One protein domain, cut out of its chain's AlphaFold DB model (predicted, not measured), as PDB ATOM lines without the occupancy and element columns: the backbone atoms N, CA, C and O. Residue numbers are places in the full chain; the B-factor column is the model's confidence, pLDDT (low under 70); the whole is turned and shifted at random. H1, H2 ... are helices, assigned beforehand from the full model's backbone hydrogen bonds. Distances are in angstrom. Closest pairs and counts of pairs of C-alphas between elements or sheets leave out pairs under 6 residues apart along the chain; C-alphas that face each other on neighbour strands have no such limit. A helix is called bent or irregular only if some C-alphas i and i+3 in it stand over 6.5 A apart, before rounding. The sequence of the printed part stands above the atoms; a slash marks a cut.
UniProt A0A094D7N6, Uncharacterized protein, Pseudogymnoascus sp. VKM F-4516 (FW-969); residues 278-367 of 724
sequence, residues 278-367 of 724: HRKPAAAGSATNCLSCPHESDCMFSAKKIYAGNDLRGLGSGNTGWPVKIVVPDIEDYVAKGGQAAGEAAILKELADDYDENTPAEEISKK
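This is residues 278 to 367 of the 724 residues of an uncharacterized protein of Pseudogymnoascus sp. VKM F-4516 (FW-969) (UniProt A0A094D7N6). A long loop stretch, residues 278 to 302, leads into a body in which two short helices, H1 and H2, pack on one long helix, H3, that folds back at a sharp kink. From H3 an arm leads away to a last short helix, H4, which touches no other helix; residues 357 to 362 stick out. The printed part has 90 residues, with four named helices in the order H1, H2, H3, H4 and no named strand. The class is all helix, though under half of the residues, 36 of 90, are in named elements. The whole is only just compact, close to loose, with a radius of gyration of the C-alphas of 14.3 A and spans of 40 by 32 by 18 A.

H1, residues 303 to 307, touches H3, residues 331 to 351, which meets it with residues 347 to 351 alone; their closest C-alphas, of Ala 303 and Leu 351, are 7.1 A apart. H2, residues 324 to 327, is close to H1 but not clearly touching, with the closest C-alphas, of Tyr 307 and Val 324, 5.6 A apart. H2 touches H3, with the closest C-alphas, of Lys 325 and Ile 331, 6.0 A apart. H4, residues 361 to 366, is apart from H1, H2 and H3. In H1 and H4 every O i to N i+4 pair is within hydrogen-bond range, in H3 14 of 17 are, and H2 is too short for such a pair.

H1 begins at C-alpha 303 (311.053, 229.125, 239.188) and is 6.0 A long; H2 measures 5.4 A. H3 measures 13.7 A from first to last C-alpha, has a kink of 142 degrees near residue 338, and is irregular: C-alphas 337 and 340 are 9.4 A apart. H4, 8.7 A long, ends at C-alpha 366 (315.116, 210.319, 234.703).

The two C-alphas farthest apart, of His 278 and Lys 337, are 43.4 A apart. The link from H1 to H2 is long, that from H2 to H3 tight, and that from H3 to H4 short. The printed part has no cut, its mean pLDDT is 95.6, and no printed residue is under 70.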
ATOM      1  N   HIS A 278     294.929 220.507 243.862       95.12
ATOM      2  CA  HIS A 278     293.797 221.189 244.510       95.12
ATOM      3  C   HIS A 278     294.182 222.521 245.167       95.12
ATOM      4  O   HIS A 278     293.315 223.344 245.451       95.12
ATOM      5  N   ARG A 279     295.475 222.738 245.426       96.56
ATOM      6  CA  ARG A 279     296.012 223.972 246.011       96.56
ATOM      7  C   ARG A 279     296.515 224.960 244.959       96.56
ATOM      8  O   ARG A 279     296.947 226.051 245.327       96.56
ATOM      9  N   LYS A 280     296.451 224.606 243.672       97.44
ATOM     10  CA  LYS A 280     296.872 225.482 242.580       97.44
ATOM     11  C   LYS A 280     296.018 226.759 242.567       97.44
ATOM     12  O   LYS A 280     294.789 226.659 242.521       97.44
ATOM     13  N   PRO A 281     296.625 227.959 242.569       97.62
ATOM     14  CA  PRO A 281     295.876 229.204 242.458       97.62
ATOM     15  C   PRO A 281     295.063 229.256 241.161       97.62
ATOM     16  O   PRO A 281     295.602 228.996 240.086       97.62
ATOM     17  N   ALA A 282     293.794 229.669 241.238       97.69
ATOM     18  CA  ALA A 282     292.940 229.811 240.053       97.69
ATOM     19  C   ALA A 282     293.548 230.762 239.004       97.69
ATOM     20  O   ALA A 282     293.450 230.513 237.805       97.69
ATOM     21  N   ALA A 283     294.251 231.806 239.463       97.88
ATOM     22  CA  ALA A 283     294.962 232.752 238.607       97.88
ATOM     23  C   ALA A 283     296.069 232.102 237.758       97.88
ATOM     24  O   ALA A 283     296.420 232.650 236.722       97.88
ATOM     25  N   ALA A 284     296.611 230.941 238.154       97.75
ATOM     26  CA  ALA A 284     297.613 230.212 237.370       97.75
ATOM     27  C   ALA A 284     297.005 229.463 236.167       97.75
ATOM     28  O   ALA A 284     297.741 228.975 235.308       97.75
ATOM     29  N   GLY A 285     295.672 229.354 236.096       96.94
ATOM     30  CA  GLY A 285     294.963 228.663 235.022       96.94
ATOM     31  C   GLY A 285     295.458 227.228 234.809       96.94
ATOM     32  O   GLY A 285     295.758 226.494 235.754       96.94
ATOM     33  N   SER A 286     295.579 226.824 233.546       96.19
ATOM     34  CA  SER A 286     296.079 225.501 233.151       96.19
ATOM     35  C   SER A 286     297.605 225.425 233.021       96.19
ATOM     36  O   SER A 286     298.109 224.406 232.567       96.19
ATOM     37  N   ALA A 287     298.355 226.462 233.413       97.75
ATOM     38  CA  ALA A 287     299.804 226.486 233.212       97.75
ATOM     39  C   ALA A 287     300.510 225.364 233.991       97.75
ATOM     40  O   ALA A 287     300.289 225.199 235.196       97.75
ATOM     41  N   THR A 288     301.363 224.611 233.303       97.81
ATOM     42  CA  THR A 288     302.191 223.528 233.857       97.81
ATOM     43  C   THR A 288     303.632 223.959 234.100       97.81
ATOM     44  O   THR A 288     304.280 223.413 234.988       97.81
ATOM     45  N   ASN A 289     304.097 225.016 233.432       98.38
ATOM     46  CA  ASN A 289     305.434 225.582 233.585       98.38
ATOM     47  C   ASN A 289     305.365 227.040 234.075       98.38
ATOM     48  O   ASN A 289     304.457 227.794 233.720       98.38
ATOM     49  N   CYS A 290     306.318 227.455 234.914       98.12
ATOM     50  CA  CYS A 290     306.367 228.816 235.448       98.12
ATOM     51  C   CYS A 290     306.589 229.884 234.369       98.12
ATOM     52  O   CYS A 290     306.051 230.976 234.516       98.12
ATOM     53  N   LEU A 291     307.326 229.592 233.293       97.69
ATOM     54  CA  LEU A 291     307.642 230.568 232.244       97.69
ATOM     55  C   LEU A 291     306.424 230.973 231.398       97.69
ATOM     56  O   LEU A 291     306.439 232.037 230.784       97.69
ATOM     57  N   SER A 292     305.370 230.154 231.382       96.69
ATOM     58  CA  SER A 292     304.107 230.425 230.682       96.69
ATOM     59  C   SER A 292     302.944 230.744 231.630       96.69
ATOM     60  O   SER A 292     301.807 230.917 231.185       96.69
ATOM     61  N   CYS A 293     303.198 230.819 232.940       98.31
ATOM     62  CA  CYS A 293     302.153 230.962 233.945       98.31
ATOM     63  C   CYS A 293     301.699 232.426 234.100       98.31
ATOM     64  O   CYS A 293     302.505 233.272 234.490       98.31
ATOM     65  N   PRO A 294     300.402 232.743 233.915       98.00
ATOM     66  CA  PRO A 294     299.896 234.112 234.065       98.00
ATOM     67  C   PRO A 294     299.948 234.645 235.508       98.00
ATOM     68  O   PRO A 294     299.845 235.847 235.715       98.00
ATOM     69  N   HIS A 295     300.127 233.769 236.503       98.06
ATOM     70  CA  HIS A 295     300.261 234.128 237.921       98.06
ATOM     71  C   HIS A 295     301.724 234.202 238.397       98.06
ATOM     72  O   HIS A 295     301.987 234.418 239.579       98.06
ATOM     73  N   GLU A 296     302.703 233.986 237.513       97.12
ATOM     74  CA  GLU A 296     304.125 233.899 237.874       97.12
ATOM     75  C   GLU A 296     304.615 235.112 238.681       97.12
ATOM     76  O   GLU A 296     305.271 234.937 239.714       97.12
ATOM     77  N   SER A 297     304.223 236.324 238.275       95.44
ATOM     78  CA  SER A 297     304.652 237.579 238.900       95.44
ATOM     79  C   SER A 297     304.205 237.735 240.352       95.44
ATOM     80  O   SER A 297     304.900 238.398 241.117       95.44
ATOM     81  N   ASP A 298     303.135 237.062 240.774       96.50
ATOM     82  CA  ASP A 298     302.626 237.092 242.156       96.50
ATOM     83  C   ASP A 298     302.950 235.804 242.928       96.50
ATOM     84  O   ASP A 298     302.894 235.759 244.155       96.50
ATOM     85  N   CYS A 299     303.334 234.737 242.224       97.00
ATOM     86  CA  CYS A 299     303.643 233.452 242.831       97.00
ATOM     87  C   CYS A 299     304.990 233.499 243.565       97.00
ATOM     88  O   CYS A 299     306.028 233.805 242.963       97.00
ATOM     89  N   MET A 300     305.001 233.132 244.852       95.81
ATOM     90  CA  MET A 300     306.249 232.991 245.613       95.81
ATOM     91  C   MET A 300     307.111 231.837 245.081       95.81
ATOM     92  O   MET A 300     308.327 231.956 245.020       95.81
ATOM     93  N   PHE A 301     306.495 230.766 244.569       97.12
ATOM     94  CA  PHE A 301     307.182 229.585 244.027       97.12
ATOM     95  C   PHE A 301     307.642 229.714 242.566       97.12
ATOM     96  O   PHE A 301     307.975 228.700 241.939       97.12
ATOM     97  N   SER A 302     307.640 230.918 241.989       97.75
ATOM     98  CA  SER A 302     308.127 231.118 240.624       97.75
ATOM     99  C   SER A 302     309.550 230.575 240.469       97.75
ATOM    100  O   SER A 302     310.475 231.011 241.155       97.75
ATOM    101  N   ALA A 303     309.731 229.632 239.540       97.81
ATOM    102  CA  ALA A 303     311.053 229.125 239.188       97.81
ATOM    103  C   ALA A 303     311.961 230.257 238.684       97.81
ATOM    104  O   ALA A 303     313.129 230.329 239.055       97.81
ATOM    105  N   LYS A 304     311.404 231.197 237.906       96.31
ATOM    106  CA  LYS A 304     312.144 232.351 237.396       96.31
ATOM    107  C   LYS A 304     312.686 233.209 238.539       96.31
ATOM    108  O   LYS A 304     313.870 233.518 238.541       96.31
ATOM    109  N   LYS A 305     311.864 233.528 239.544       96.00
ATOM    110  CA  LYS A 305     312.310 234.312 240.711       96.00
ATOM    111  C   LYS A 305     313.348 233.574 241.552       96.00
ATOM    112  O   LYS A 305     314.320 234.188 241.964       96.00
ATOM    113  N   ILE A 306     313.161 232.271 241.780       96.75
ATOM    114  CA  ILE A 306     314.062 231.472 242.625       96.75
ATOM    115  C   ILE A 306     315.441 231.290 241.974       96.75
ATOM    116  O   ILE A 306     316.447 231.359 242.675       96.75
ATOM    117  N   TYR A 307     315.502 231.040 240.660       97.94
ATOM    118  CA  TYR A 307     316.756 230.672 239.988       97.94
ATOM    119  C   TYR A 307     317.404 231.823 239.212       97.94
ATOM    120  O   TYR A 307     318.622 231.944 239.239       97.94
ATOM    121  N   ALA A 308     316.624 232.684 238.552       96.50
ATOM    122  CA  ALA A 308     317.138 233.802 237.750       96.50
ATOM    123  C   ALA A 308     316.949 235.177 238.416       96.50
ATOM    124  O   ALA A 308     317.597 236.139 238.018       96.50
ATOM    125  N   GLY A 309     316.070 235.282 239.416       94.94
ATOM    126  CA  GLY A 309     315.702 236.548 240.046       94.94
ATOM    127  C   GLY A 309     316.817 237.210 240.859       94.94
ATOM    128  O   GLY A 309     317.844 236.604 241.161       94.94
ATOM    129  N   ASN A 310     316.576 238.473 241.223       94.38
ATOM    130  CA  ASN A 310     317.481 239.292 242.041       94.38
ATOM    131  C   ASN A 310     317.374 238.999 243.545       94.38
ATOM    132  O   ASN A 310     318.246 239.397 244.313       94.38
ATOM    133  N   ASP A 311     316.299 238.324 243.948       88.12
ATOM    134  CA  ASP A 311     316.002 237.993 245.335       88.12
ATOM    135  C   ASP A 311     316.487 236.577 245.693       88.12
ATOM    136  O   ASP A 311     316.888 235.780 244.839       88.12
ATOM    137  N   LEU A 312     316.388 236.234 246.982       88.38
ATOM    138  CA  LEU A 312     316.779 234.932 247.531       88.38
ATOM    139  C   LEU A 312     318.239 234.580 247.186       88.38
ATOM    140  O   LEU A 312     319.159 235.265 247.621       88.38
ATOM    141  N   ARG A 313     318.448 233.480 246.456       92.81
ATOM    142  CA  ARG A 313     319.752 232.995 245.989       92.81
ATOM    143  C   ARG A 313     319.746 232.779 244.470       92.81
ATOM    144  O   ARG A 313     320.369 231.836 243.987       92.81
ATOM    145  N   GLY A 314     319.002 233.595 243.726       96.31
ATOM    146  CA  GLY A 314     318.971 233.538 242.264       96.31
ATOM    147  C   GLY A 314     320.221 234.142 241.615       96.31
ATOM    148  O   GLY A 314     320.988 234.864 242.249       96.31
ATOM    149  N   LEU A 315     320.421 233.882 240.324       97.62
ATOM    150  CA  LEU A 315     321.548 234.434 239.565       97.62
ATOM    151  C   LEU A 315     321.557 235.972 239.551       97.62
ATOM    152  O   LEU A 315     322.622 236.587 239.562       97.62
ATOM    153  N   GLY A 316     320.379 236.601 239.561       96.25
ATOM    154  CA  GLY A 316     320.213 238.051 239.633       96.25
ATOM    155  C   GLY A 316     320.907 238.692 240.839       96.25
ATOM    156  O   GLY A 316     321.391 239.817 240.745       96.25
ATOM    157  N   SER A 317     321.035 237.954 241.951       95.31
ATOM    158  CA  SER A 317     321.722 238.407 243.166       95.31
ATOM    159  C   SER A 317     323.255 238.303 243.083       95.31
ATOM    160  O   SER A 317     323.939 238.529 244.081       95.31
ATOM    161  N   GLY A 318     323.803 237.880 241.938       94.81
ATOM    162  CA  GLY A 318     325.218 237.546 241.763       94.81
ATOM    163  C   GLY A 318     325.596 236.136 242.232       94.81
ATOM    164  O   GLY A 318     326.779 235.808 242.263       94.81
ATOM    165  N   ASN A 319     324.625 235.293 242.605       95.62
ATOM    166  CA  ASN A 319     324.889 233.931 243.063       95.62
ATOM    167  C   ASN A 319     325.040 232.955 241.888       95.62
ATOM    168  O   ASN A 319     324.093 232.728 241.141       95.62
ATOM    169  N   THR A 320     326.193 232.300 241.778       94.44
ATOM    170  CA  THR A 320     326.386 231.138 240.889       94.44
ATOM    171  C   THR A 320     326.325 229.811 241.646       94.44
ATOM    172  O   THR A 320     326.241 228.752 241.040       94.44
ATOM    173  N   GLY A 321     326.314 229.850 242.981       92.31
ATOM    174  CA  GLY A 321     326.282 228.674 243.839       92.31
ATOM    175  C   GLY A 321     324.918 227.985 243.891       92.31
ATOM    176  O   GLY A 321     324.083 228.084 242.996       92.31
ATOM    177  N   TRP A 322     324.665 227.243 244.970       92.25
ATOM    178  CA  TRP A 322     323.346 226.643 245.187       92.25
ATOM    179  C   TRP A 322     322.275 227.744 245.379       92.25
ATOM    180  O   TRP A 322     322.555 228.725 246.077       92.25
ATOM    181  N   PRO A 323     321.062 227.611 244.804       94.44
ATOM    182  CA  PRO A 323     320.562 226.486 244.002       94.44
ATOM    183  C   PRO A 323     320.884 226.566 242.499       94.44
ATOM    184  O   PRO A 323     320.611 225.611 241.776       94.44
ATOM    185  N   VAL A 324     321.448 227.674 242.015       96.12
ATOM    186  CA  VAL A 324     321.670 227.956 240.586       96.12
ATOM    187  C   VAL A 324     322.511 226.876 239.900       96.12
ATOM    188  O   VAL A 324     322.055 226.303 238.911       96.12
ATOM    189  N   LYS A 325     323.665 226.502 240.465       92.88
ATOM    190  CA  LYS A 325     324.523 225.445 239.892       92.88
ATOM    191  C   LYS A 325     323.912 224.041 239.881       92.88
ATOM    192  O   LYS A 325     324.472 223.120 239.300       92.88
ATOM    193  N   ILE A 326     322.796 223.825 240.578       93.81
ATOM    194  CA  ILE A 326     322.068 222.552 240.483       93.81
ATOM    195  C   ILE A 326     321.209 222.527 239.217       93.81
ATOM    196  O   ILE A 326     321.031 221.463 238.632       93.81
ATOM    197  N   VAL A 327     320.707 223.691 238.791       95.50
ATOM    198  CA  VAL A 327     319.956 223.849 237.540       95.50
ATOM    199  C   VAL A 327     320.911 223.860 236.346       95.50
ATOM    200  O   VAL A 327     320.689 223.127 235.394       95.50
ATOM    201  N   VAL A 328     321.992 224.641 236.420       95.56
ATOM    202  CA  VAL A 328     323.013 224.754 235.363       95.56
ATOM    203  C   VAL A 328     324.397 224.503 235.982       95.56
ATOM    204  O   VAL A 328     324.959 225.422 236.575       95.56
ATOM    205  N   PRO A 329     324.952 223.275 235.902       92.06
ATOM    206  CA  PRO A 329     326.201 222.904 236.582       92.06
ATOM    207  C   PRO A 329     327.422 223.771 236.279       92.06
ATOM    208  O   PRO A 329     328.289 223.893 237.136       92.06
ATOM    209  N   ASP A 330     327.483 224.347 235.085       91.94
ATOM    210  CA  ASP A 330     328.562 225.176 234.550       91.94
ATOM    211  C   ASP A 330     328.151 226.653 234.424       91.94
ATOM    212  O   ASP A 330     328.613 227.375 233.541       91.94
ATOM    213  N   ILE A 331     327.260 227.134 235.297       95.12
ATOM    214  CA  ILE A 331     326.736 228.504 235.224       95.12
ATOM    215  C   ILE A 331     327.837 229.573 235.285       95.12
ATOM    216  O   ILE A 331     327.739 230.594 234.598       95.12
ATOM    217  N   GLU A 332     328.908 229.343 236.049       92.62
ATOM    218  CA  GLU A 332     330.059 230.242 236.123       92.62
ATOM    219  C   GLU A 332     330.697 230.464 234.746       92.62
ATOM    220  O   GLU A 332     331.063 231.592 234.416       92.62
ATOM    221  N   ASP A 333     330.759 229.424 233.910       92.94
ATOM    222  CA  ASP A 333     331.316 229.488 232.560       92.94
ATOM    223  C   ASP A 333     330.468 230.371 231.636       92.94
ATOM    224  O   ASP A 333     331.013 231.137 230.833       92.94
ATOM    225  N   TYR A 334     329.136 230.301 231.749       95.81
ATOM    226  CA  TYR A 334     328.230 231.174 230.995       95.81
ATOM    227  C   TYR A 334     328.412 232.634 231.407       95.81
ATOM    228  O   TYR A 334     328.541 233.509 230.543       95.81
ATOM    229  N   VAL A 335     328.475 232.895 232.715       95.94
ATOM    230  CA  VAL A 335     328.664 234.248 233.253       95.94
ATOM    231  C   VAL A 335     330.035 234.806 232.871       95.94
ATOM    232  O   VAL A 335     330.126 235.958 232.455       95.94
ATOM    233  N   ALA A 336     331.094 233.999 232.933       93.62
ATOM    234  CA  ALA A 336     332.443 234.419 232.567       93.62
ATOM    235  C   ALA A 336     332.574 234.756 231.070       93.62
ATOM    236  O   ALA A 336     333.246 235.723 230.715       93.62
ATOM    237  N   LYS A 337     331.931 233.982 230.184       94.44
ATOM    238  CA  LYS A 337     332.042 234.152 228.721       94.44
ATOM    239  C   LYS A 337     331.120 235.237 228.162       94.44
ATOM    240  O   LYS A 337     331.492 235.907 227.202       94.44
ATOM    241  N   GLY A 338     329.916 235.384 228.715       93.31
ATOM    242  CA  GLY A 338     328.862 236.230 228.141       93.31
ATOM    243  C   GLY A 338     328.156 237.151 229.136       93.31
ATOM    244  O   GLY A 338     327.131 237.744 228.799       93.31
ATOM    245  N   GLY A 339     328.686 237.280 230.353       95.38
ATOM    246  CA  GLY A 339     328.096 238.084 231.415       95.38
ATOM    247  C   GLY A 339     326.793 237.501 231.965       95.38
ATOM    248  O   GLY A 339     326.361 236.398 231.625       95.38
ATOM    249  N   GLN A 340     326.130 238.284 232.813       94.31
ATOM    250  CA  GLN A 340     324.905 237.875 233.505       94.31
ATOM    251  C   GLN A 340     323.773 237.470 232.547       94.31
ATOM    252  O   GLN A 340     323.055 236.514 232.823       94.31
ATOM    253  N   ALA A 341     323.665 238.129 231.389       96.25
ATOM    254  CA  ALA A 341     322.656 237.816 230.378       96.25
ATOM    255  C   ALA A 341     322.819 236.405 229.783       96.25
ATOM    256  O   ALA A 341     321.827 235.727 229.525       96.25
ATOM    257  N   ALA A 342     324.059 235.939 229.586       97.50
ATOM    258  CA  ALA A 342     324.309 234.582 229.106       97.50
ATOM    259  C   ALA A 342     323.952 233.530 230.165       97.50
ATOM    260  O   ALA A 342     323.358 232.507 229.829       97.50
ATOM    261  N   GLY A 343     324.256 233.805 231.438       97.38
ATOM    262  CA  GLY A 343     323.832 232.948 232.547       97.38
ATOM    263  C   GLY A 343     322.308 232.891 232.693       97.38
ATOM    264  O   GLY A 343     321.741 231.809 232.824       97.38
ATOM    265  N   GLU A 344     321.619 234.032 232.596       97.56
ATOM    266  CA  GLU A 344     320.154 234.080 232.653       97.56
ATOM    267  C   GLU A 344     319.530 233.293 231.494       97.56
ATOM    268  O   GLU A 344     318.618 232.498 231.714       97.56
ATOM    269  N   ALA A 345     320.056 233.444 230.274       98.00
ATOM    270  CA  ALA A 345     319.601 232.674 229.120       98.00
ATOM    271  C   ALA A 345     319.784 231.158 229.316       98.00
ATOM    272  O   ALA A 345     318.893 230.389 228.953       98.00
ATOM    273  N   ALA A 346     320.899 230.725 229.915       98.00
ATOM    274  CA  ALA A 346     321.141 229.320 230.234       98.00
ATOM    275  C   ALA A 346     320.129 228.784 231.258       98.00
ATOM    276  O   ALA A 346     319.536 227.730 231.039       98.00
ATOM    277  N   ILE A 347     319.853 229.537 232.329       98.06
ATOM    278  CA  ILE A 347     318.841 229.156 233.325       98.06
ATOM    279  C   ILE A 347     317.460 229.080 232.681       98.06
ATOM    280  O   ILE A 347     316.774 228.075 232.826       98.06
ATOM    281  N   LEU A 348     317.038 230.112 231.947       98.12
ATOM    282  CA  LEU A 348     315.714 230.144 231.320       98.12
ATOM    283  C   LEU A 348     315.513 229.000 230.322       98.12
ATOM    284  O   LEU A 348     314.392 228.512 230.197       98.12
ATOM    285  N   LYS A 349     316.580 228.551 229.653       98.12
ATOM    286  CA  LYS A 349     316.545 227.365 228.796       98.12
ATOM    287  C   LYS A 349     316.215 226.103 229.598       98.12
ATOM    288  O   LYS A 349     315.283 225.403 229.225       98.12
ATOM    289  N   GLU A 350     316.905 225.851 230.709       97.56
ATOM    290  CA  GLU A 350     316.613 224.696 231.580       97.56
ATOM    291  C   GLU A 350     315.227 224.800 232.242       97.56
ATOM    292  O   GLU A 350     314.532 223.805 232.431       97.56
ATOM    293  N   LEU A 351     314.773 226.014 232.568       98.31
ATOM    294  CA  LEU A 351     313.432 226.236 233.116       98.31
ATOM    295  C   LEU A 351     312.313 226.091 232.073       98.31
ATOM    296  O   LEU A 351     311.145 226.040 232.454       98.31
ATOM    297  N   ALA A 352     312.619 226.042 230.779       98.00
ATOM    298  CA  ALA A 352     311.607 225.832 229.747       98.00
ATOM    299  C   ALA A 352     311.156 224.369 229.649       98.00
ATOM    300  O   ALA A 352     310.070 224.112 229.128       98.00
ATOM    301  N   ASP A 353     311.950 223.431 230.172       95.88
ATOM    302  CA  ASP A 353     311.624 222.009 230.168       95.88
ATOM    303  C   ASP A 353     310.322 221.724 230.929       95.88
ATOM    304  O   ASP A 353     310.104 222.184 232.057       95.88
ATOM    305  N   ASP A 354     309.449 220.932 230.306       96.75
ATOM    306  CA  ASP A 354     308.160 220.535 230.861       96.75
ATOM    307  C   ASP A 354     307.717 219.162 230.332       96.75
ATOM    308  O   ASP A 354     308.296 218.641 229.377       96.75
ATOM    309  N   TYR A 355     306.682 218.587 230.943       96.38
ATOM    310  CA  TYR A 355     306.071 217.334 230.495       96.38
ATOM    311  C   TYR A 355     304.543 217.393 230.515       96.38
ATOM    312  O   TYR A 355     303.927 218.170 231.254       96.38
ATOM    313  N   ASP A 356     303.920 216.529 229.730       94.75
ATOM    314  CA  ASP A 356     302.472 216.396 229.611       94.75
ATOM    315  C   ASP A 356     302.015 214.950 229.865       94.75
ATOM    316  O   ASP A 356     302.783 214.094 230.303       94.75
ATOM    317  N   GLU A 357     300.738 214.677 229.610       92.44
ATOM    318  CA  GLU A 357     300.140 213.344 229.758       92.44
ATOM    319  C   GLU A 357     300.678 212.294 228.771       92.44
ATOM    320  O   GLU A 357     300.497 211.099 228.999       92.44
ATOM    321  N   ASN A 358     301.360 212.722 227.704       96.25
ATOM    322  CA  ASN A 358     301.954 211.838 226.702       96.25
ATOM    323  C   ASN A 358     303.415 211.500 227.018       96.25
ATOM    324  O   ASN A 358     303.985 210.601 226.399       96.25
ATOM    325  N   THR A 359     304.029 212.210 227.966       96.50
ATOM    326  CA  THR A 359     305.423 211.990 228.348       96.50
ATOM    327  C   THR A 359     305.545 210.700 229.173       96.50
ATOM    328  O   THR A 359     304.876 210.564 230.203       96.50
ATOM    329  N   PRO A 360     306.395 209.733 228.779       95.81
ATOM    330  CA  PRO A 360     306.562 208.488 229.521       95.81
ATOM    331  C   PRO A 360     307.027 208.716 230.964       95.81
ATOM    332  O   PRO A 360     307.957 209.480 231.220       95.81
ATOM    333  N   ALA A 361     306.452 207.976 231.916       92.56
ATOM    334  CA  ALA A 361     306.807 208.088 233.335       92.56
ATOM    335  C   ALA A 361     308.306 207.861 233.608       92.56
ATOM    336  O   ALA A 361     308.872 208.479 234.507       92.56
ATOM    337  N   GLU A 362     308.956 207.000 232.822       92.81
ATOM    338  CA  GLU A 362     310.395 206.756 232.917       92.81
ATOM    339  C   GLU A 362     311.217 207.994 232.517       92.81
ATOM    340  O   GLU A 362     312.210 208.303 233.167       92.81
ATOM    341  N   GLU A 363     310.794 208.740 231.493       93.88
ATOM    342  CA  GLU A 363     311.455 209.991 231.093       93.88
ATOM    343  C   GLU A 363     311.264 211.086 232.140       93.88
ATOM    344  O   GLU A 363     312.213 211.805 232.458       93.88
ATOM    345  N   ILE A 364     310.071 211.166 232.739       94.44
ATOM    346  CA  ILE A 364     309.789 212.093 233.840       94.44
ATOM    347  C   ILE A 364     310.719 211.800 235.023       94.44
ATOM    348  O   ILE A 364     311.344 212.717 235.556       94.44
ATOM    349  N   SER A 365     310.856 210.531 235.411       91.94
ATOM    350  CA  SER A 365     311.691 210.101 236.539       91.94
ATOM    351  C   SER A 365     313.202 210.253 236.299       91.94
ATOM    352  O   SER A 365     313.945 210.363 237.268       91.94
ATOM    353  N   LYS A 366     313.676 210.276 235.045       90.94
ATOM    354  CA  LYS A 366     315.116 210.319 234.703       90.94
ATOM    355  C   LYS A 366     315.805 211.656 234.974       90.94
ATOM    356  O   LYS A 366     317.032 211.697 235.021       90.94
ATOM    357  N   LYS A 367     315.052 212.751 235.095       91.94
ATOM    358  CA  LYS A 367     315.615 214.086 235.330       91.94
ATOM    359  C   LYS A 367     314.745 214.940 236.246       91.94
ATOM    360  O   LYS A 367     313.638 214.559 236.630       91.94
TER     361      LYS A 367